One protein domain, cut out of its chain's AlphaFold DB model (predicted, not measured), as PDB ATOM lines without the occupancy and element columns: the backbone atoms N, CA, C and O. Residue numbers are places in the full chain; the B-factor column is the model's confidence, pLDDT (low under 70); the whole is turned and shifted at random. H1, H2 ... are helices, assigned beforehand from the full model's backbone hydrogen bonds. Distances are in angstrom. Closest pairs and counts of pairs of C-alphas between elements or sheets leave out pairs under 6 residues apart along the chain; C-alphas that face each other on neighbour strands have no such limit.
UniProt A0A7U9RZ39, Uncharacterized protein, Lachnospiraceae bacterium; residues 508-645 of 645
ATOM      1  N   ASN A 508     -49.799  21.233  25.659       97.88
ATOM      2  CA  ASN A 508     -49.147  21.876  24.518       97.88
ATOM      3  C   ASN A 508     -49.400  23.384  24.481       97.88
ATOM      4  O   ASN A 508     -48.462  24.146  24.274       97.88
ATOM      5  N   TYR A 509     -50.640  23.811  24.734       98.56
ATOM      6  CA  TYR A 509     -50.975  25.233  24.820       98.56
ATOM      7  C   TYR A 509     -50.273  25.920  25.996       98.56
ATOM      8  O   TYR A 509     -49.685  26.985  25.809       98.56
ATOM      9  N   LEU A 510     -50.274  25.295  27.180       97.94
ATOM     10  CA  LEU A 510     -49.606  25.836  28.369       97.94
ATOM     11  C   LEU A 510     -48.090  25.997  28.146       97.94
ATOM     12  O   LEU A 510     -47.534  27.070  28.377       97.94
ATOM     13  N   LYS A 511     -47.427  24.968  27.609       96.19
ATOM     14  CA  LYS A 511     -45.991  25.013  27.299       96.19
ATOM     15  C   LYS A 511     -45.654  26.005  26.187       96.19
ATOM     16  O   LYS A 511     -44.629  26.683  26.264       96.19
ATOM     17  N   GLN A 512     -46.503  26.118  25.164       97.56
ATOM     18  CA  GLN A 512     -46.311  27.104  24.102       97.56
ATOM     19  C   GLN A 512     -46.402  28.527  24.657       97.56
ATOM     20  O   GLN A 512     -45.541  29.350  24.347       97.56
ATOM     21  N   ALA A 513     -47.378  28.801  25.527       97.56
ATOM     22  CA  ALA A 513     -47.485  30.077  26.226       97.56
ATOM     23  C   ALA A 513     -46.220  30.383  27.045       97.56
ATOM     24  O   ALA A 513     -45.676  31.480  26.974       97.56
ATOM     25  N   ASN A 514     -45.669  29.376  27.727       95.75
ATOM     26  CA  ASN A 514     -44.393  29.480  28.438       95.75
ATOM     27  C   ASN A 514     -43.177  29.665  27.517       95.75
ATOM     28  O   ASN A 514     -42.092  30.004  27.988       95.75
ATOM     29  N   TYR A 515     -43.321  29.524  26.200       94.19
ATOM     30  CA  TYR A 515     -42.226  29.651  25.240       94.19
ATOM     31  C   TYR A 515     -42.256  30.950  24.426       94.19
ATOM     32  O   TYR A 515     -41.208  31.578  24.275       94.19
ATOM     33  N   VAL A 516     -43.426  31.414  23.985       94.50
ATOM     34  CA  VAL A 516     -43.556  32.609  23.127       94.50
ATOM     35  C   VAL A 516     -43.070  33.895  23.808       94.50
ATOM     36  O   VAL A 516     -43.084  34.012  25.030       94.50
ATOM     37  N   GLY A 517     -42.572  34.862  23.040       91.44
ATOM     38  CA  GLY A 517     -42.081  36.133  23.592       91.44
ATOM     39  C   GLY A 517     -43.186  37.170  23.798       91.44
ATOM     40  O   GLY A 517     -43.144  37.923  24.770       91.44
ATOM     41  N   ASP A 518     -44.168  37.195  22.897       95.25
ATOM     42  CA  ASP A 518     -45.271  38.152  22.940       95.25
ATOM     43  C   ASP A 518     -46.250  37.812  24.066       95.25
ATOM     44  O   ASP A 518     -46.764  36.699  24.148       95.25
ATOM     45  N   ILE A 519     -46.502  38.784  24.945       94.44
ATOM     46  CA  ILE A 519     -47.327  38.589  26.144       94.44
ATOM     47  C   ILE A 519     -48.798  38.365  25.771       94.44
ATOM     48  O   ILE A 519     -49.469  37.562  26.414       94.44
ATOM     49  N   SER A 520     -49.297  39.038  24.730       95.25
ATOM     50  CA  SER A 520     -50.703  38.923  24.321       95.25
ATOM     51  C   SER A 520     -50.985  37.545  23.719       95.25
ATOM     52  O   SER A 520     -52.005  36.925  24.021       95.25
ATOM     53  N   GLU A 521     -50.059  37.038  22.901       96.75
ATOM     54  CA  GLU A 521     -50.089  35.671  22.385       96.75
ATOM     55  C   GLU A 521     -49.969  34.651  23.523       96.75
ATOM     56  O   GLU A 521     -50.753  33.699  23.582       96.75
ATOM     57  N   ALA A 522     -49.035  34.871  24.455       97.00
ATOM     58  CA  ALA A 522     -48.848  34.007  25.615       97.00
ATOM     59  C   ALA A 522     -50.132  33.892  26.445       97.00
ATOM     60  O   ALA A 522     -50.530  32.786  26.802       97.00
ATOM     61  N   ASP A 523     -50.814  35.009  26.696       97.19
ATOM     62  CA  ASP A 523     -52.082  35.047  27.426       97.19
ATOM     63  C   ASP A 523     -53.190  34.273  26.729       97.19
ATOM     64  O   ASP A 523     -53.896  33.483  27.362       97.19
ATOM     65  N   ALA A 524     -53.343  34.487  25.422       98.00
ATOM     66  CA  ALA A 524     -54.353  33.795  24.637       98.00
ATOM     67  C   ALA A 524     -54.126  32.274  24.666       98.00
ATOM     68  O   ALA A 524     -55.060  31.510  24.916       98.00
ATOM     69  N   LEU A 525     -52.880  31.833  24.466       98.25
ATOM     70  CA  LEU A 525     -52.504  30.420  24.507       98.25
ATOM     71  C   LEU A 525     -52.678  29.823  25.906       98.25
ATOM     72  O   LEU A 525     -53.260  28.743  26.039       98.25
ATOM     73  N   PHE A 526     -52.218  30.522  26.946       97.94
ATOM     74  CA  PHE A 526     -52.303  30.029  28.317       97.94
ATOM     75  C   PHE A 526     -53.759  29.859  28.738       97.94
ATOM     76  O   PHE A 526     -54.108  28.828  29.304       97.94
ATOM     77  N   LYS A 527     -54.628  30.814  28.387       98.06
ATOM     78  CA  LYS A 527     -56.066  30.728  28.655       98.06
ATOM     79  C   LYS A 527     -56.703  29.500  27.999       98.06
ATOM     80  O   LYS A 527     -57.436  28.777  28.664       98.06
ATOM     81  N   ILE A 528     -56.383  29.217  26.734       98.31
ATOM     82  CA  ILE A 528     -56.883  28.016  26.040       98.31
ATOM     83  C   ILE A 528     -56.404  26.739  26.745       98.31
ATOM     84  O   ILE A 528     -57.180  25.800  26.934       98.31
ATOM     85  N   GLY A 529     -55.123  26.686  27.121       98.06
ATOM     86  CA  GLY A 529     -54.561  25.553  27.854       98.06
ATOM     87  C   GLY A 529     -55.208  25.365  29.226       98.06
ATOM     88  O   GLY A 529     -55.541  24.243  29.599       98.06
ATOM     89  N   GLU A 530     -55.441  26.463  29.944       97.25
ATOM     90  CA  GLU A 530     -56.060  26.498  31.267       97.25
ATOM     91  C   GLU A 530     -57.509  26.005  31.224       97.25
ATOM     92  O   GLU A 530     -57.863  25.107  31.983       97.25
ATOM     93  N   GLU A 531     -58.324  26.507  30.291       98.12
ATOM     94  CA  GLU A 531     -59.711  26.062  30.101       98.12
ATOM     95  C   GLU A 531     -59.787  24.548  29.853       98.12
ATOM     96  O   GLU A 531     -60.565  23.843  30.500       98.12
ATOM     97  N   LYS A 532     -58.921  24.024  28.975       97.44
ATOM     98  CA  LYS A 532     -58.852  22.585  28.679       97.44
ATOM     99  C   LYS A 532     -58.377  21.763  29.870       97.44
ATOM    100  O   LYS A 532     -58.918  20.696  30.134       97.44
ATOM    101  N   MET A 533     -57.374  22.242  30.599       96.06
ATOM    102  CA  MET A 533     -56.870  21.533  31.773       96.06
ATOM    103  C   MET A 533     -57.908  21.533  32.905       96.06
ATOM    104  O   MET A 533     -58.057  20.542  33.613       96.06
ATOM    105  N   PHE A 534     -58.687  22.607  33.048       95.94
ATOM    106  CA  PHE A 534     -59.774  22.684  34.024       95.94
ATOM    107  C   PHE A 534     -60.931  21.751  33.690       95.94
ATOM    108  O   PHE A 534     -61.516  21.190  34.614       95.94
ATOM    109  N   GLU A 535     -61.245  21.547  32.410       95.31
ATOM    110  CA  GLU A 535     -62.212  20.529  31.987       95.31
ATOM    111  C   GLU A 535     -61.799  19.139  32.495       95.31
ATOM    112  O   GLU A 535     -62.614  18.409  33.054       95.31
ATOM    113  N   LEU A 536     -60.511  18.805  32.387       94.25
ATOM    114  CA  LEU A 536     -59.967  17.539  32.878       94.25
ATOM    115  C   LEU A 536     -59.995  17.444  34.410       94.25
ATOM    116  O   LEU A 536     -60.420  16.428  34.952       94.25
ATOM    117  N   ILE A 537     -59.581  18.504  35.112       93.44
ATOM    118  CA  ILE A 537     -59.502  18.536  36.583       93.44
ATOM    119  C   ILE A 537     -60.892  18.502  37.238       93.44
ATOM    120  O   ILE A 537     -61.059  17.923  38.315       93.44
ATOM    121  N   ASN A 538     -61.884  19.149  36.628       92.50
ATOM    122  CA  ASN A 538     -63.223  19.292  37.203       92.50
ATOM    123  C   ASN A 538     -64.228  18.257  36.676       92.50
ATOM    124  O   ASN A 538     -65.369  18.250  37.130       92.50
ATOM    125  N   SER A 539     -63.827  17.394  35.742       91.06
ATOM    126  CA  SER A 539     -64.680  16.325  35.226       91.06
ATOM    127  C   SER A 539     -65.064  15.310  36.310       91.06
ATOM    128  O   SER A 539     -64.258  14.968  37.174       91.06
ATOM    129  N   HIS A 540     -66.287  14.787  36.205       88.00
ATOM    130  CA  HIS A 540     -66.802  13.656  36.992       88.00
ATOM    131  C   HIS A 540     -66.906  12.363  36.166       88.00
ATOM    132  O   HIS A 540     -67.455  11.364  36.615       88.00
ATOM    133  N   GLU A 541     -66.409  12.370  34.925       86.38
ATOM    134  CA  GLU A 541     -66.243  11.139  34.153       86.38
ATOM    135  C   GLU A 541     -65.159  10.269  34.800       86.38
ATOM    136  O   GLU A 541     -64.016  10.712  34.948       86.38
ATOM    137  N   HIS A 542     -65.508   9.020  35.118       83.00
ATOM    138  CA  HIS A 542     -64.681   8.069  35.872       83.00
ATOM    139  C   HIS A 542     -63.210   8.017  35.414       83.00
ATOM    140  O   HIS A 542     -62.286   8.158  36.215       83.00
ATOM    141  N   TYR A 543     -62.976   7.899  34.103       79.44
ATOM    142  CA  TYR A 543     -61.627   7.785  33.538       79.44
ATOM    143  C   TYR A 543     -60.790   9.076  33.651       79.44
ATOM    144  O   TYR A 543     -59.562   9.005  33.660       79.44
ATOM    145  N   LYS A 544     -61.429  10.252  33.733       86.06
ATOM    146  CA  LYS A 544     -60.753  11.541  33.959       86.06
ATOM    147  C   LYS A 544     -60.489  11.759  35.443       86.06
ATOM    148  O   LYS A 544     -59.415  12.232  35.802       86.06
ATOM    149  N   GLU A 545     -61.441  11.381  36.294       84.69
ATOM    150  CA  GLU A 545     -61.327  11.515  37.746       84.69
ATOM    151  C   GLU A 545     -60.152  10.699  38.298       84.69
ATOM    152  O   GLU A 545     -59.316  11.249  39.014       84.69
ATOM    153  N   LYS A 546     -59.998   9.439  37.872       80.62
ATOM    154  CA  LYS A 546     -58.863   8.592  38.281       80.62
ATOM    155  C   LYS A 546     -57.498   9.136  37.874       80.62
ATOM    156  O   LYS A 546     -56.510   8.938  38.570       80.62
ATOM    157  N   ALA A 547     -57.428   9.837  36.747       82.06
ATOM    158  CA  ALA A 547     -56.182  10.388  36.231       82.06
ATOM    159  C   ALA A 547     -56.006  11.884  36.567       82.06
ATOM    160  O   ALA A 547     -55.050  12.526  36.118       82.06
ATOM    161  N   LYS A 548     -56.902  12.467  37.370       86.81
ATOM    162  CA  LYS A 548     -56.950  13.901  37.686       86.81
ATOM    163  C   LYS A 548     -55.655  14.441  38.284       86.81
ATOM    164  O   LYS A 548     -55.273  15.575  37.982       86.81
ATOM    165  N   ASN A 549     -54.958  13.630  39.078       86.25
ATOM    166  CA  ASN A 549     -53.723  14.026  39.761       86.25
ATOM    167  C   ASN A 549     -52.671  14.533  38.781       86.25
ATOM    168  O   ASN A 549     -52.000  15.535  39.031       86.25
ATOM    169  N   PHE A 550     -52.611  13.913  37.607       85.31
ATOM    170  CA  PHE A 550     -51.694  14.309  36.559       85.31
ATOM    171  C   PHE A 550     -52.033  15.669  35.933       85.31
ATOM    172  O   PHE A 550     -51.136  16.474  35.684       85.31
ATOM    173  N   SER A 551     -53.319  15.968  35.722       91.06
ATOM    174  CA  SER A 551     -53.742  17.288  35.230       91.06
ATOM    175  C   SER A 551     -53.501  18.386  36.261       91.06
ATOM    176  O   SER A 551     -53.041  19.467  35.895       91.06
ATOM    177  N   ILE A 552     -53.732  18.104  37.550       91.81
ATOM    178  CA  ILE A 552     -53.414  19.036  38.641       91.81
ATOM    179  C   ILE A 552     -51.914  19.334  38.666       91.81
ATOM    180  O   ILE A 552     -51.522  20.502  38.679       91.81
ATOM    181  N   HIS A 553     -51.086  18.287  38.632       90.00
ATOM    182  CA  HIS A 553     -49.633  18.408  38.617       90.00
ATOM    183  C   HIS A 553     -49.149  19.271  37.445       90.00
ATOM    184  O   HIS A 553     -48.451  20.264  37.655       90.00
ATOM    185  N   CYS A 554     -49.569  18.937  36.220       91.50
ATOM    186  CA  CYS A 554     -49.178  19.668  35.018       91.50
ATOM    187  C   CYS A 554     -49.620  21.136  35.067       91.50
ATOM    188  O   CYS A 554     -48.791  22.023  34.868       91.50
ATOM    189  N   TYR A 555     -50.893  21.408  35.377       95.38
ATOM    190  CA  TYR A 555     -51.406  22.779  35.421       95.38
ATOM    191  C   TYR A 555     -50.594  23.666  36.366       95.38
ATOM    192  O   TYR A 555     -50.193  24.768  35.996       95.38
ATOM    193  N   ILE A 556     -50.359  23.191  37.591       94.06
ATOM    194  CA  ILE A 556     -49.710  23.985  38.634       94.06
ATOM    195  C   ILE A 556     -48.276  24.330  38.241       94.06
ATOM    196  O   ILE A 556     -47.887  25.491  38.368       94.06
ATOM    197  N   LEU A 557     -47.506  23.360  37.739       92.62
ATOM    198  CA  LEU A 557     -46.130  23.612  37.315       92.62
ATOM    199  C   LEU A 557     -46.074  24.585  36.136       92.62
ATOM    200  O   LEU A 557     -45.333  25.565  36.187       92.62
ATOM    201  N   GLU A 558     -46.901  24.376  35.110       94.81
ATOM    202  CA  GLU A 558     -46.911  25.264  33.946       94.81
ATOM    203  C   GLU A 558     -47.408  26.675  34.303       94.81
ATOM    204  O   GLU A 558     -46.902  27.655  33.754       94.81
ATOM    205  N   LYS A 559     -48.336  26.811  35.261       95.75
ATOM    206  CA  LYS A 559     -48.775  28.110  35.799       95.75
ATOM    207  C   LYS A 559     -47.649  28.829  36.533       95.75
ATOM    208  O   LYS A 559     -47.470  30.023  36.314       95.75
ATOM    209  N   ILE A 560     -46.885  28.128  37.369       94.25
ATOM    210  CA  ILE A 560     -45.724  28.707  38.063       94.25
ATOM    211  C   ILE A 560     -44.698  29.210  37.042       94.25
ATOM    212  O   ILE A 560     -44.257  30.355  37.130       94.25
ATOM    213  N   CYS A 561     -44.379  28.402  36.027       93.50
ATOM    214  CA  CYS A 561     -43.488  28.803  34.934       93.50
ATOM    215  C   CYS A 561     -43.989  30.061  34.206       93.50
ATOM    216  O   CYS A 561     -43.204  30.977  33.954       93.50
ATOM    217  N   PHE A 562     -45.290  30.134  33.917       95.69
ATOM    218  CA  PHE A 562     -45.904  31.278  33.242       95.69
ATOM    219  C   PHE A 562     -45.788  32.564  34.062       95.69
ATOM    220  O   PHE A 562     -45.362  33.601  33.552       95.69
ATOM    221  N   LEU A 563     -46.130  32.492  35.350       94.12
ATOM    222  CA  LEU A 563     -46.054  33.629  36.266       94.12
ATOM    223  C   LEU A 563     -44.619  34.146  36.392       94.12
ATOM    224  O   LEU A 563     -44.391  35.348  36.254       94.12
ATOM    225  N   ASN A 564     -43.659  33.235  36.568       91.62
ATOM    226  CA  ASN A 564     -42.244  33.570  36.701       91.62
ATOM    227  C   ASN A 564     -41.682  34.203  35.424       91.62
ATOM    228  O   ASN A 564     -40.962  35.195  35.492       91.62
ATOM    229  N   LYS A 565     -42.022  33.668  34.246       92.62
ATOM    230  CA  LYS A 565     -41.517  34.188  32.970       92.62
ATOM    231  C   LYS A 565     -41.956  35.628  32.704       92.62
ATOM    232  O   LYS A 565     -41.169  36.422  32.193       92.62
ATOM    233  N   TYR A 566     -43.210  35.948  33.016       92.88
ATOM    234  CA  TYR A 566     -43.797  37.260  32.731       92.88
ATOM    235  C   TYR A 566     -43.844  38.186  33.951       92.88
ATOM    236  O   TYR A 566     -44.492  39.228  33.877       92.88
ATOM    237  N   ASN A 567     -43.167  37.825  35.051       89.44
ATOM    238  CA  ASN A 567     -43.141  38.569  36.314       89.44
ATOM    239  C   ASN A 567     -44.543  38.990  36.781       89.44
ATOM    240  O   ASN A 567     -44.793  40.158  37.086       89.44
ATOM    241  N   ARG A 568     -45.483  38.041  36.778       88.12
ATOM    242  CA  ARG A 568     -46.871  38.292  37.168       88.12
ATOM    243  C   ARG A 568     -47.111  37.916  38.613       88.12
ATOM    244  O   ARG A 568     -46.776  36.814  39.038       88.12
ATOM    245  N   GLU A 569     -47.787  38.806  39.323       87.19
ATOM    246  CA  GLU A 569     -48.306  38.493  40.644       87.19
ATOM    247  C   GLU A 569     -49.454  37.487  40.542       87.19
ATOM    248  O   GLU A 569     -50.352  37.609  39.703       87.19
ATOM    249  N   ILE A 570     -49.445  36.500  41.432       92.19
ATOM    250  CA  ILE A 570     -50.546  35.552  41.587       92.19
ATOM    251  C   ILE A 570     -51.580  36.086  42.579       92.19
ATOM    252  O   ILE A 570     -51.232  36.608  43.639       92.19
ATOM    253  N   SER A 571     -52.871  35.931  42.288       92.69
ATOM    254  CA  SER A 571     -53.922  36.350  43.222       92.69
ATOM    255  C   SER A 571     -54.056  35.401  44.427       92.69
ATOM    256  O   SER A 571     -53.769  34.204  44.358       92.69
ATOM    257  N   ASN A 572     -54.555  35.918  45.557       92.25
ATOM    258  CA  ASN A 572     -54.795  35.092  46.751       92.25
ATOM    259  C   ASN A 572     -55.870  34.018  46.496       92.25
ATOM    260  O   ASN A 572     -55.854  32.958  47.117       92.25
ATOM    261  N   GLU A 573     -56.817  34.286  45.594       93.06
ATOM    262  CA  GLU A 573     -57.835  33.317  45.186       93.06
ATOM    263  C   GLU A 573     -57.227  32.160  44.384       93.06
ATOM    264  O   GLU A 573     -57.513  30.996  44.680       93.06
ATOM    265  N   GLU A 574     -56.337  32.456  43.434       91.81
ATOM    266  CA  GLU A 574     -55.618  31.431  42.673       91.81
ATOM    267  C   GLU A 574     -54.741  30.563  43.575       91.81
ATOM    268  O   GLU A 574     -54.798  29.341  43.450       91.81
ATOM    269  N   ILE A 575     -54.018  31.152  44.538       93.56
ATOM    270  CA  ILE A 575     -53.243  30.388  45.532       93.56
ATOM    271  C   ILE A 575     -54.144  29.400  46.276       93.56
ATOM    272  O   ILE A 575     -53.830  28.213  46.371       93.56
ATOM    273  N   ARG A 576     -55.296  29.863  46.782       93.19
ATOM    274  CA  ARG A 576     -56.247  28.995  47.495       93.19
ATOM    275  C   ARG A 576     -56.827  27.915  46.585       93.19
ATOM    276  O   ARG A 576     -57.080  26.805  47.047       93.19
ATOM    277  N   ARG A 577     -57.052  28.208  45.301       92.88
ATOM    278  CA  ARG A 577     -57.504  27.219  44.311       92.88
ATOM    279  C   ARG A 577     -56.438  26.153  44.056       92.88
ATOM    280  O   ARG A 577     -56.756  24.974  44.166       92.88
ATOM    281  N   MET A 578     -55.194  26.555  43.798       93.12
ATOM    282  CA  MET A 578     -54.069  25.635  43.610       93.12
ATOM    283  C   MET A 578     -53.866  24.764  44.847       93.12
ATOM    284  O   MET A 578     -53.782  23.548  44.715       93.12
ATOM    285  N   LYS A 579     -53.897  25.356  46.050       91.81
ATOM    286  CA  LYS A 579     -53.803  24.605  47.305       91.81
ATOM    287  C   LYS A 579     -54.896  23.543  47.413       91.81
ATOM    288  O   LYS A 579     -54.572  22.393  47.663       91.81
ATOM    289  N   ARG A 580     -56.167  23.892  47.162       92.12
ATOM    290  CA  ARG A 580     -57.279  22.920  47.194       92.12
ATOM    291  C   ARG A 580     -57.056  21.741  46.246       92.12
ATOM    292  O   ARG A 580     -57.404  20.617  46.589       92.12
ATOM    293  N   TRP A 581     -56.489  21.984  45.066       91.50
ATOM    294  CA  TRP A 581     -56.159  20.907  44.136       91.50
ATOM    295  C   TRP A 581     -54.980  20.061  44.610       91.50
ATOM    296  O   TRP A 581     -55.089  18.841  44.575       91.50
ATOM    297  N   ILE A 582     -53.903  20.668  45.111       90.06
ATOM    298  CA  ILE A 582     -52.789  19.907  45.696       90.06
ATOM    299  C   ILE A 582     -53.297  19.058  46.867       90.06
ATOM    300  O   ILE A 582     -53.056  17.858  46.884       90.06
ATOM    301  N   ASP A 583     -54.063  19.650  47.788       88.94
ATOM    302  CA  ASP A 583     -54.655  18.958  48.938       88.94
ATOM    303  C   ASP A 583     -55.469  17.730  48.500       88.94
ATOM    304  O   ASP A 583     -55.386  16.680  49.133       88.94
ATOM    305  N   SER A 584     -56.215  17.836  47.391       86.81
ATOM    306  CA  SER A 584     -57.036  16.733  46.876       86.81
ATOM    307  C   SER A 584     -56.236  15.520  46.391       86.81
ATOM    308  O   SER A 584     -56.816  14.451  46.230       86.81
ATOM    309  N   ILE A 585     -54.923  15.672  46.186       85.12
ATOM    310  CA  ILE A 585     -54.041  14.616  45.673       85.12
ATOM    311  C   ILE A 585     -52.936  14.222  46.662       85.12
ATOM    312  O   ILE A 585     -52.178  13.307  46.383       85.12
ATOM    313  N   LEU A 586     -52.861  14.849  47.846       78.69
ATOM    314  CA  LEU A 586     -51.819  14.579  48.854       78.69
ATOM    315  C   LEU A 586     -51.820  13.141  49.395       78.69
ATOM    316  O   LEU A 586     -50.825  12.700  49.965       78.69
ATOM    317  N   HIS A 587     -52.936  12.428  49.268       68.50
ATOM    318  CA  HIS A 587     -53.068  11.061  49.767       68.50
ATOM    319  C   HIS A 587     -52.528  10.002  48.799       68.50
ATOM    320  O   HIS A 587     -52.462   8.832  49.184       68.50
ATOM    321  N   THR A 588     -52.131  10.367  47.573       65.19
ATOM    322  CA  THR A 588     -51.528   9.390  46.664       65.19
ATOM    323  C   THR A 588     -50.077   9.115  47.042       65.19
ATOM    324  O   THR A 588     -49.324  10.002  47.441       65.19
ATOM    325  N   LYS A 589     -49.669   7.844  46.955       60.84
ATOM    326  CA  LYS A 589     -48.313   7.384  47.299       60.84
ATOM    327  C   LYS A 589     -47.310   7.696  46.184       60.84
ATOM    328  O   LYS A 589     -46.567   6.811  45.754       60.84
ATOM    329  N   ASP A 590     -47.337   8.909  45.653       65.88
ATOM    330  CA  ASP A 590     -46.560   9.273  44.476       65.88
ATOM    331  C   ASP A 590     -45.386  10.204  44.812       65.88
ATOM    332  O   ASP A 590     -45.564  11.287  45.373       65.88
ATOM    333  N   ASP A 591     -44.178   9.823  44.387       61.62
ATOM    334  CA  ASP A 591     -42.937  10.560  44.675       61.62
ATOM    335  C   ASP A 591     -42.916  11.988  44.094       61.62
ATOM    336  O   ASP A 591     -42.234  12.872  44.625       61.62
ATOM    337  N   TYR A 592     -43.691  12.248  43.037       69.69
ATOM    338  CA  TYR A 592     -43.717  13.539  42.347       69.69
ATOM    339  C   TYR A 592     -44.408  14.660  43.118       69.69
ATOM    340  O   TYR A 592     -44.117  15.838  42.890       69.69
ATOM    341  N   LEU A 593     -45.299  14.321  44.054       77.19
ATOM    342  CA  LEU A 593     -46.001  15.314  44.867       77.19
ATOM    343  C   LEU A 593     -45.016  16.185  45.645       77.19
ATOM    344  O   LEU A 593     -45.225  17.388  45.788       77.19
ATOM    345  N   ASN A 594     -43.886  15.606  46.059       77.50
ATOM    346  CA  ASN A 594     -42.817  16.339  46.724       77.50
ATOM    347  C   ASN A 594     -42.235  17.448  45.834       77.50
ATOM    348  O   ASN A 594     -41.980  18.551  46.319       77.50
ATOM    349  N   GLY A 595     -42.031  17.179  44.539       79.44
ATOM    350  CA  GLY A 595     -41.546  18.169  43.574       79.44
ATOM    351  C   GLY A 595     -42.556  19.299  43.361       79.44
ATOM    352  O   GLY A 595     -42.210  20.475  43.484       79.44
ATOM    353  N   LEU A 596     -43.825  18.937  43.150       85.75
ATOM    354  CA  LEU A 596     -44.937  19.877  43.006       85.75
ATOM    355  C   LEU A 596     -45.077  20.807  44.216       85.75
ATOM    356  O   LEU A 596     -45.198  22.024  44.072       85.75
ATOM    357  N   MET A 597     -45.040  20.238  45.420       86.25
ATOM    358  CA  MET A 597     -45.171  20.998  46.657       86.25
ATOM    359  C   MET A 597     -43.999  21.951  46.874       86.25
ATOM    360  O   MET A 597     -44.217  23.083  47.296       86.25
ATOM    361  N   LYS A 598     -42.766  21.531  46.562       86.25
ATOM    362  CA  LYS A 598     -41.598  22.422  46.615       86.25
ATOM    363  C   LYS A 598     -41.761  23.605  45.669       86.25
ATOM    364  O   LYS A 598     -41.562  24.738  46.097       86.25
ATOM    365  N   ALA A 599     -42.166  23.356  44.423       87.69
ATOM    366  CA  ALA A 599     -42.410  24.417  43.448       87.69
ATOM    367  C   ALA A 599     -43.498  25.390  43.933       87.69
ATOM    368  O   ALA A 599     -43.319  26.604  43.871       87.69
ATOM    369  N   PHE A 600     -44.593  24.867  44.492       91.38
ATOM    370  CA  PHE A 600     -45.671  25.687  45.040       91.38
ATOM    371  C   PHE A 600     -45.230  26.520  46.253       91.38
ATOM    372  O   PHE A 600     -45.553  27.700  46.331       91.38
ATOM    373  N   VAL A 601     -44.458  25.952  47.182       89.75
ATOM    374  CA  VAL A 601     -43.943  26.695  48.344       89.75
ATOM    375  C   VAL A 601     -42.941  27.776  47.926       89.75
ATOM    376  O   VAL A 601     -42.957  28.865  48.497       89.75
ATOM    377  N   LEU A 602     -42.100  27.512  46.921       88.81
ATOM    378  CA  LEU A 602     -41.198  28.522  46.360       88.81
ATOM    379  C   LEU A 602     -41.971  29.684  45.727       88.81
ATOM    380  O   LEU A 602     -41.658  30.830  46.029       88.81
ATOM    381  N   LEU A 603     -43.037  29.405  44.966       91.44
ATOM    382  CA  LEU A 603     -43.919  30.446  44.422       91.44
ATOM    383  C   LEU A 603     -44.448  31.381  45.523       91.44
ATOM    384  O   LEU A 603     -44.487  32.596  45.328       91.44
ATOM    385  N   LEU A 604     -44.855  30.831  46.671       90.75
ATOM    386  CA  LEU A 604     -45.352  31.631  47.794       90.75
ATOM    387  C   LEU A 604     -44.260  32.517  48.396       90.75
ATOM    388  O   LEU A 604     -44.529  33.691  48.639       90.75
ATOM    389  N   LYS A 605     -43.048  31.978  48.585       88.19
ATOM    390  CA  LYS A 605     -41.884  32.739  49.073       88.19
ATOM    391  C   LYS A 605     -41.533  33.885  48.128       88.19
ATOM    392  O   LYS A 605     -41.390  35.022  48.561       88.19
ATOM    393  N   ASP A 606     -41.469  33.602  46.830       88.00
ATOM    394  CA  ASP A 606     -41.084  34.589  45.817       88.00
ATOM    395  C   ASP A 606     -42.115  35.727  45.680       88.00
ATOM    396  O   ASP A 606     -41.778  36.820  45.232       88.00
ATOM    397  N   ASN A 607     -43.363  35.500  46.110       88.25
ATOM    398  CA  ASN A 607     -44.443  36.491  46.088       88.25
ATOM    399  C   ASN A 607     -44.766  37.099  47.471       88.25
ATOM    400  O   ASN A 607     -45.684  37.914  47.554       88.25
ATOM    401  N   ASN A 608     -44.046  36.736  48.543       88.94
ATOM    402  CA  ASN A 608     -44.359  37.104  49.936       88.94
ATOM    403  C   ASN A 608     -45.813  36.762  50.344       88.94
ATOM    404  O   ASN A 608     -46.537  37.607  50.877       88.94
ATOM    405  N   LYS A 609     -46.276  35.549  50.011       89.25
ATOM    406  CA  LYS A 609     -47.652  35.063  50.255       89.25
ATOM    407  C   LYS A 609     -47.712  33.802  51.113       89.25
ATOM    408  O   LYS A 609     -48.639  32.998  50.996       89.25
ATOM    409  N   GLU A 610     -46.714  33.593  51.962       86.81
ATOM    410  CA  GLU A 610     -46.643  32.441  52.862       86.81
ATOM    411  C   GLU A 610     -47.768  32.442  53.907       86.81
ATOM    412  O   GLU A 610     -48.216  31.383  54.331       86.81
ATOM    413  N   ASP A 611     -48.279  33.614  54.277       85.50
ATOM    414  CA  ASP A 611     -49.379  33.791  55.228       85.50
ATOM    415  C   ASP A 611     -50.746  33.314  54.695       85.50
ATOM    416  O   ASP A 611     -51.683  33.102  55.468       85.50
ATOM    417  N   ILE A 612     -50.868  33.101  53.380       85.94
ATOM    418  CA  ILE A 612     -52.110  32.650  52.737       85.94
ATOM    419  C   ILE A 612     -52.422  31.180  53.053       85.94
ATOM    420  O   ILE A 612     -53.590  30.775  52.988       85.94
ATOM    421  N   ILE A 613     -51.410  30.378  53.398       81.94
ATOM    422  CA  ILE A 613     -51.576  28.966  53.750       81.94
ATOM    423  C   ILE A 613     -51.011  28.679  55.143       81.94
ATOM    424  O   ILE A 613     -50.071  29.311  55.605       81.94
ATOM    425  N   ASN A 614     -51.601  27.710  55.839       76.25
ATOM    426  CA  ASN A 614     -51.150  27.356  57.180       76.25
ATOM    427  C   ASN A 614     -49.975  26.373  57.109       76.25
ATOM    428  O   ASN A 614     -50.110  25.299  56.526       76.25
ATOM    429  N   PHE A 615     -48.861  26.721  57.745       75.88
ATOM    430  CA  PHE A 615     -47.667  25.891  57.858       75.88
ATOM    431  C   PHE A 615     -47.562  25.336  59.284       75.88
ATOM    432  O   PHE A 615     -47.037  25.993  60.183       75.88
ATOM    433  N   LYS A 616     -48.082  24.126  59.519       76.94
ATOM    434  CA  LYS A 616     -47.952  23.455  60.823       76.94
ATOM    435  C   LYS A 616     -46.760  22.494  60.823       76.94
ATOM    436  O   LYS A 616     -46.584  21.776  59.840       76.94
ATOM    437  N   PRO A 617     -45.978  22.399  61.915       72.50
ATOM    438  CA  PRO A 617     -44.957  21.365  62.048       72.50
ATOM    439  C   PRO A 617     -45.536  19.966  61.793       72.50
ATOM    440  O   PRO A 617     -46.524  19.582  62.414       72.50
ATOM    441  N   GLY A 618     -44.924  19.228  60.865       70.12
ATOM    442  CA  GLY A 618     -45.373  17.897  60.436       70.12
ATOM    443  C   GLY A 618     -46.318  17.881  59.229       70.12
ATOM    444  O   GLY A 618     -46.570  16.807  58.689       70.12
ATOM    445  N   ASP A 619     -46.802  19.038  58.767       78.69
ATOM    446  CA  ASP A 619     -47.558  19.147  57.515       78.69
ATOM    447  C   ASP A 619     -46.630  18.907  56.297       78.69
ATOM    448  O   ASP A 619     -45.478  19.366  56.305       78.69
ATOM    449  N   PRO A 620     -47.090  18.219  55.232       79.19
ATOM    450  CA  PRO A 620     -46.347  18.092  53.978       79.19
ATOM    451  C   PRO A 620     -45.728  19.422  53.483       79.19
ATOM    452  O   PRO A 620     -44.547  19.455  53.118       79.19
ATOM    453  N   TYR A 621     -46.466  20.536  53.522       82.56
ATOM    454  CA  TYR A 621     -45.988  21.858  53.097       82.56
ATOM    455  C   TYR A 621     -44.869  22.401  53.997       82.56
ATOM    456  O   TYR A 621     -43.957  23.064  53.506       82.56
ATOM    457  N   TRP A 622     -44.889  22.088  55.298       79.06
ATOM    458  CA  TRP A 622     -43.819  22.443  56.242       79.06
ATOM    459  C   TRP A 622     -42.518  21.698  55.935       79.06
ATOM    460  O   TRP A 622     -41.431  22.278  55.985       79.06
ATOM    461  N   ASN A 623     -42.617  20.421  55.569       79.69
ATOM    462  CA  ASN A 623     -41.450  19.635  55.173       79.69
ATOM    463  C   ASN A 623     -40.838  20.171  53.872       79.69
ATOM    464  O   ASN A 623     -39.620  20.304  53.783       79.69
ATOM    465  N   ALA A 624     -41.670  20.544  52.895       80.00
ATOM    466  CA  ALA A 624     -41.209  21.192  51.667       80.00
ATOM    467  C   ALA A 624     -40.592  22.580  51.928       80.00
ATOM    468  O   ALA A 624     -39.606  22.942  51.291       80.00
ATOM    469  N   PHE A 625     -41.125  23.337  52.895       75.62
ATOM    470  CA  PHE A 625     -40.625  24.662  53.274       75.62
ATOM    471  C   PHE A 625     -39.207  24.643  53.865       75.62
ATOM    472  O   PHE A 625     -38.445  25.581  53.613       75.62
ATOM    473  N   ASN A 626     -38.870  23.590  54.622       71.31
ATOM    474  CA  ASN A 626     -37.624  23.456  55.391       71.31
ATOM    475  C   ASN A 626     -36.487  22.712  54.671       71.31
ATOM    476  O   ASN A 626     -35.392  22.600  55.216       71.31
ATOM    477  N   GLN A 627     -36.713  22.189  53.466       70.50
ATOM    478  CA  GLN A 627     -35.638  21.591  52.671       70.50
ATOM    479  C   GLN A 627     -34.864  22.707  51.941       70.50
ATOM    480  O   GLN A 627     -35.417  23.389  51.080       70.50
ATOM    481  N   GLU A 628     -33.593  22.925  52.311       49.59
ATOM    482  CA  GLU A 628     -32.723  23.950  51.710       49.59
ATOM    483  C   GLU A 628     -32.418  23.693  50.218       49.59
ATOM    484  O   GLU A 628     -32.386  22.559  49.740       49.59
ATOM    485  N   LYS A 629     -32.203  24.797  49.487       50.12
ATOM    486  CA  LYS A 629     -31.996  24.917  48.033       50.12
ATOM    487  C   LYS A 629     -31.137  23.804  47.408       50.12
ATOM    488  O   LYS A 629     -29.923  23.800  47.564       50.12
ATOM    489  N   MET A 630     -31.762  23.012  46.535       37.00
ATOM    490  CA  MET A 630     -31.138  22.363  45.372       37.00
ATOM    491  C   MET A 630     -32.169  22.298  44.231       37.00
ATOM    492  O   MET A 630     -32.741  21.250  43.959       37.00
ATOM    493  N   LEU A 631     -32.424  23.416  43.545       39.94
ATOM    494  CA  LEU A 631     -32.912  23.359  42.160       39.94
ATOM    495  C   LEU A 631     -31.681  23.300  41.252       39.94
ATOM    496  O   LEU A 631     -31.318  24.261  40.583       39.94
ATOM    497  N   GLY A 632     -30.984  22.168  41.294       31.27
ATOM    498  CA  GLY A 632     -30.063  21.796  40.232       31.27
ATOM    499  C   GLY A 632     -30.846  20.997  39.205       31.27
ATOM    500  O   GLY A 632     -31.020  19.808  39.422       31.27
ATOM    501  N   ASN A 633     -31.343  21.637  38.139       32.16
ATOM    502  CA  ASN A 633     -31.862  21.006  36.908       32.16
ATOM    503  C   ASN A 633     -32.766  19.758  37.058       32.16
ATOM    504  O   ASN A 633     -32.878  18.963  36.126       32.16
ATOM    505  N   GLN A 634     -33.441  19.571  38.191       31.17
ATOM    506  CA  GLN A 634     -34.442  18.525  38.361       31.17
ATOM    507  C   GLN A 634     -35.810  19.131  38.065       31.17
ATOM    508  O   GLN A 634     -36.348  19.885  38.872       31.17
ATOM    509  N   GLY A 635     -36.343  18.806  36.883       35.62
ATOM    510  CA  GLY A 635     -37.785  18.843  36.650       35.62
ATOM    511  C   GLY A 635     -38.340  19.849  35.641       35.62
ATOM    512  O   GLY A 635     -39.525  20.132  35.721       35.62
ATOM    513  N   GLU A 636     -37.589  20.350  34.650       34.06
ATOM    514  CA  GLU A 636     -38.233  21.049  33.509       34.06
ATOM    515  C   GLU A 636     -39.071  20.101  32.610       34.06
ATOM    516  O   GLU A 636     -39.686  20.549  31.643       34.06
ATOM    517  N   ASN A 637     -39.113  18.785  32.883       40.03
ATOM    518  CA  ASN A 637     -39.672  17.807  31.938       40.03
ATOM    519  C   ASN A 637     -40.428  16.591  32.503       40.03
ATOM    520  O   ASN A 637     -40.806  15.738  31.705       40.03
ATOM    521  N   GLU A 638     -40.704  16.482  33.802       44.31
ATOM    522  CA  GLU A 638     -41.401  15.293  34.327       44.31
ATOM    523  C   GLU A 638     -42.925  15.486  34.293       44.31
ATOM    524  O   GLU A 638     -43.549  15.965  35.238       44.31
ATOM    525  N   ASP A 639     -43.530  15.134  33.156       47.09
ATOM    526  CA  ASP A 639     -44.972  14.896  33.060       47.09
ATOM    527  C   ASP A 639     -45.238  13.396  33.047       47.09
ATOM    528  O   ASP A 639     -44.853  12.648  32.153       47.09
ATOM    529  N   ILE A 640     -45.956  12.985  34.072       53.25
ATOM    530  CA  ILE A 640     -45.982  11.627  34.581       53.25
ATOM    531  C   ILE A 640     -47.083  10.826  33.887       53.25
ATOM    532  O   ILE A 640     -46.982   9.599  33.822       53.25
ATOM    533  N   LEU A 641     -48.080  11.506  33.304       45.16
ATOM    534  CA  LEU A 641     -49.163  10.875  32.554       45.16
ATOM    535  C   LEU A 641     -48.756  10.523  31.139       45.16
ATOM    536  O   LEU A 641     -49.090   9.442  30.649       45.16
ATOM    537  N   VAL A 642     -48.010  11.420  30.494       39.09
ATOM    538  CA  VAL A 642     -47.430  11.183  29.172       39.09
ATOM    539  C   VAL A 642     -46.566   9.914  29.175       39.09
ATOM    540  O   VAL A 642     -46.414   9.258  28.145       39.09
ATOM    541  N   GLU A 643     -46.133   9.470  30.356       41.59
ATOM    542  CA  GLU A 643     -45.396   8.240  30.623       41.59
ATOM    543  C   GLU A 643     -46.278   6.968  30.824       41.59
ATOM    544  O   GLU A 643     -45.740   5.869  30.882       41.59
ATOM    545  N   SER A 644     -47.622   7.048  30.799       35.25
ATOM    546  CA  SER A 644     -48.557   5.970  31.230       35.25
ATOM    547  C   SER A 644     -49.740   5.630  30.284       35.25
ATOM    548  O   SER A 644     -50.868   5.402  30.734       35.25
ATOM    549  N   TYR A 645     -49.508   5.586  28.968       34.69
ATOM    550  CA  TYR A 645     -50.529   5.126  28.009       34.69
ATOM    551  C   TYR A 645     -50.770   3.618  28.110       34.69
ATOM    552  O   TYR A 645     -49.771   2.869  28.266       34.69
TER     553      TYR A 645
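This is residues 508 to 645 of the 645 residues of an uncharacterized protein of Lachnospiraceae bacterium (UniProt A0A7U9RZ39). Helix H4 runs through the middle, with the helical hairpin of H1 and H2 on one side and H5 and H6 on the other. Short H7 packs on H6, H3 makes a corner at the end of H2, and the tail, residues 627 to 645, runs back from H7 past H4. The printed part has 138 residues with seven named helices, H1 to H7 in order, and no named strand: all helix. It is compact, with a radius of gyration of the C-alphas of 14.9 A and spans of 41 by 37 by 30 A.

H1, residues 508 to 513, begins at C-alpha 508 (-49.147, 21.876, 24.518). H2, residues 519 to 538, is 27.3 A long; H3 is residues 542 to 545. H4, residues 548 to 565, is 25.9 A long, H5, residues 572 to 585, 20.5 A, and H6, residues 593 to 606, 19.9 A. H7, residues 620 to 626, ends at C-alpha 626 (-37.624, 23.456, 55.391).

H4 is the hub and touches four helices. The closest C-alphas are Leu 510 of H1 and Glu 558, 6.2 A; Ile 537 of H2 and Lys 548, 5.4 A; Ile 585 of H5 and Asn 549, 5.9 A; Leu 596 of H6 and His 553, 6.6 A. H4, H5 and H6 form an up and down bundle, each running against the one before. H6 and H7 touch at a steep tilt of 56 degrees. H2 and H3 touch only at the corner. Every O i to N i+4 pair is within hydrogen-bond range in H1, H2, H4, H6 and H7; H5 has 9 of 10, and H3 is too short for one.

The printed part has no cut. The link H6 to H7 is long. Residues 587 to 592 and 628 to 645 have pLDDT under 70.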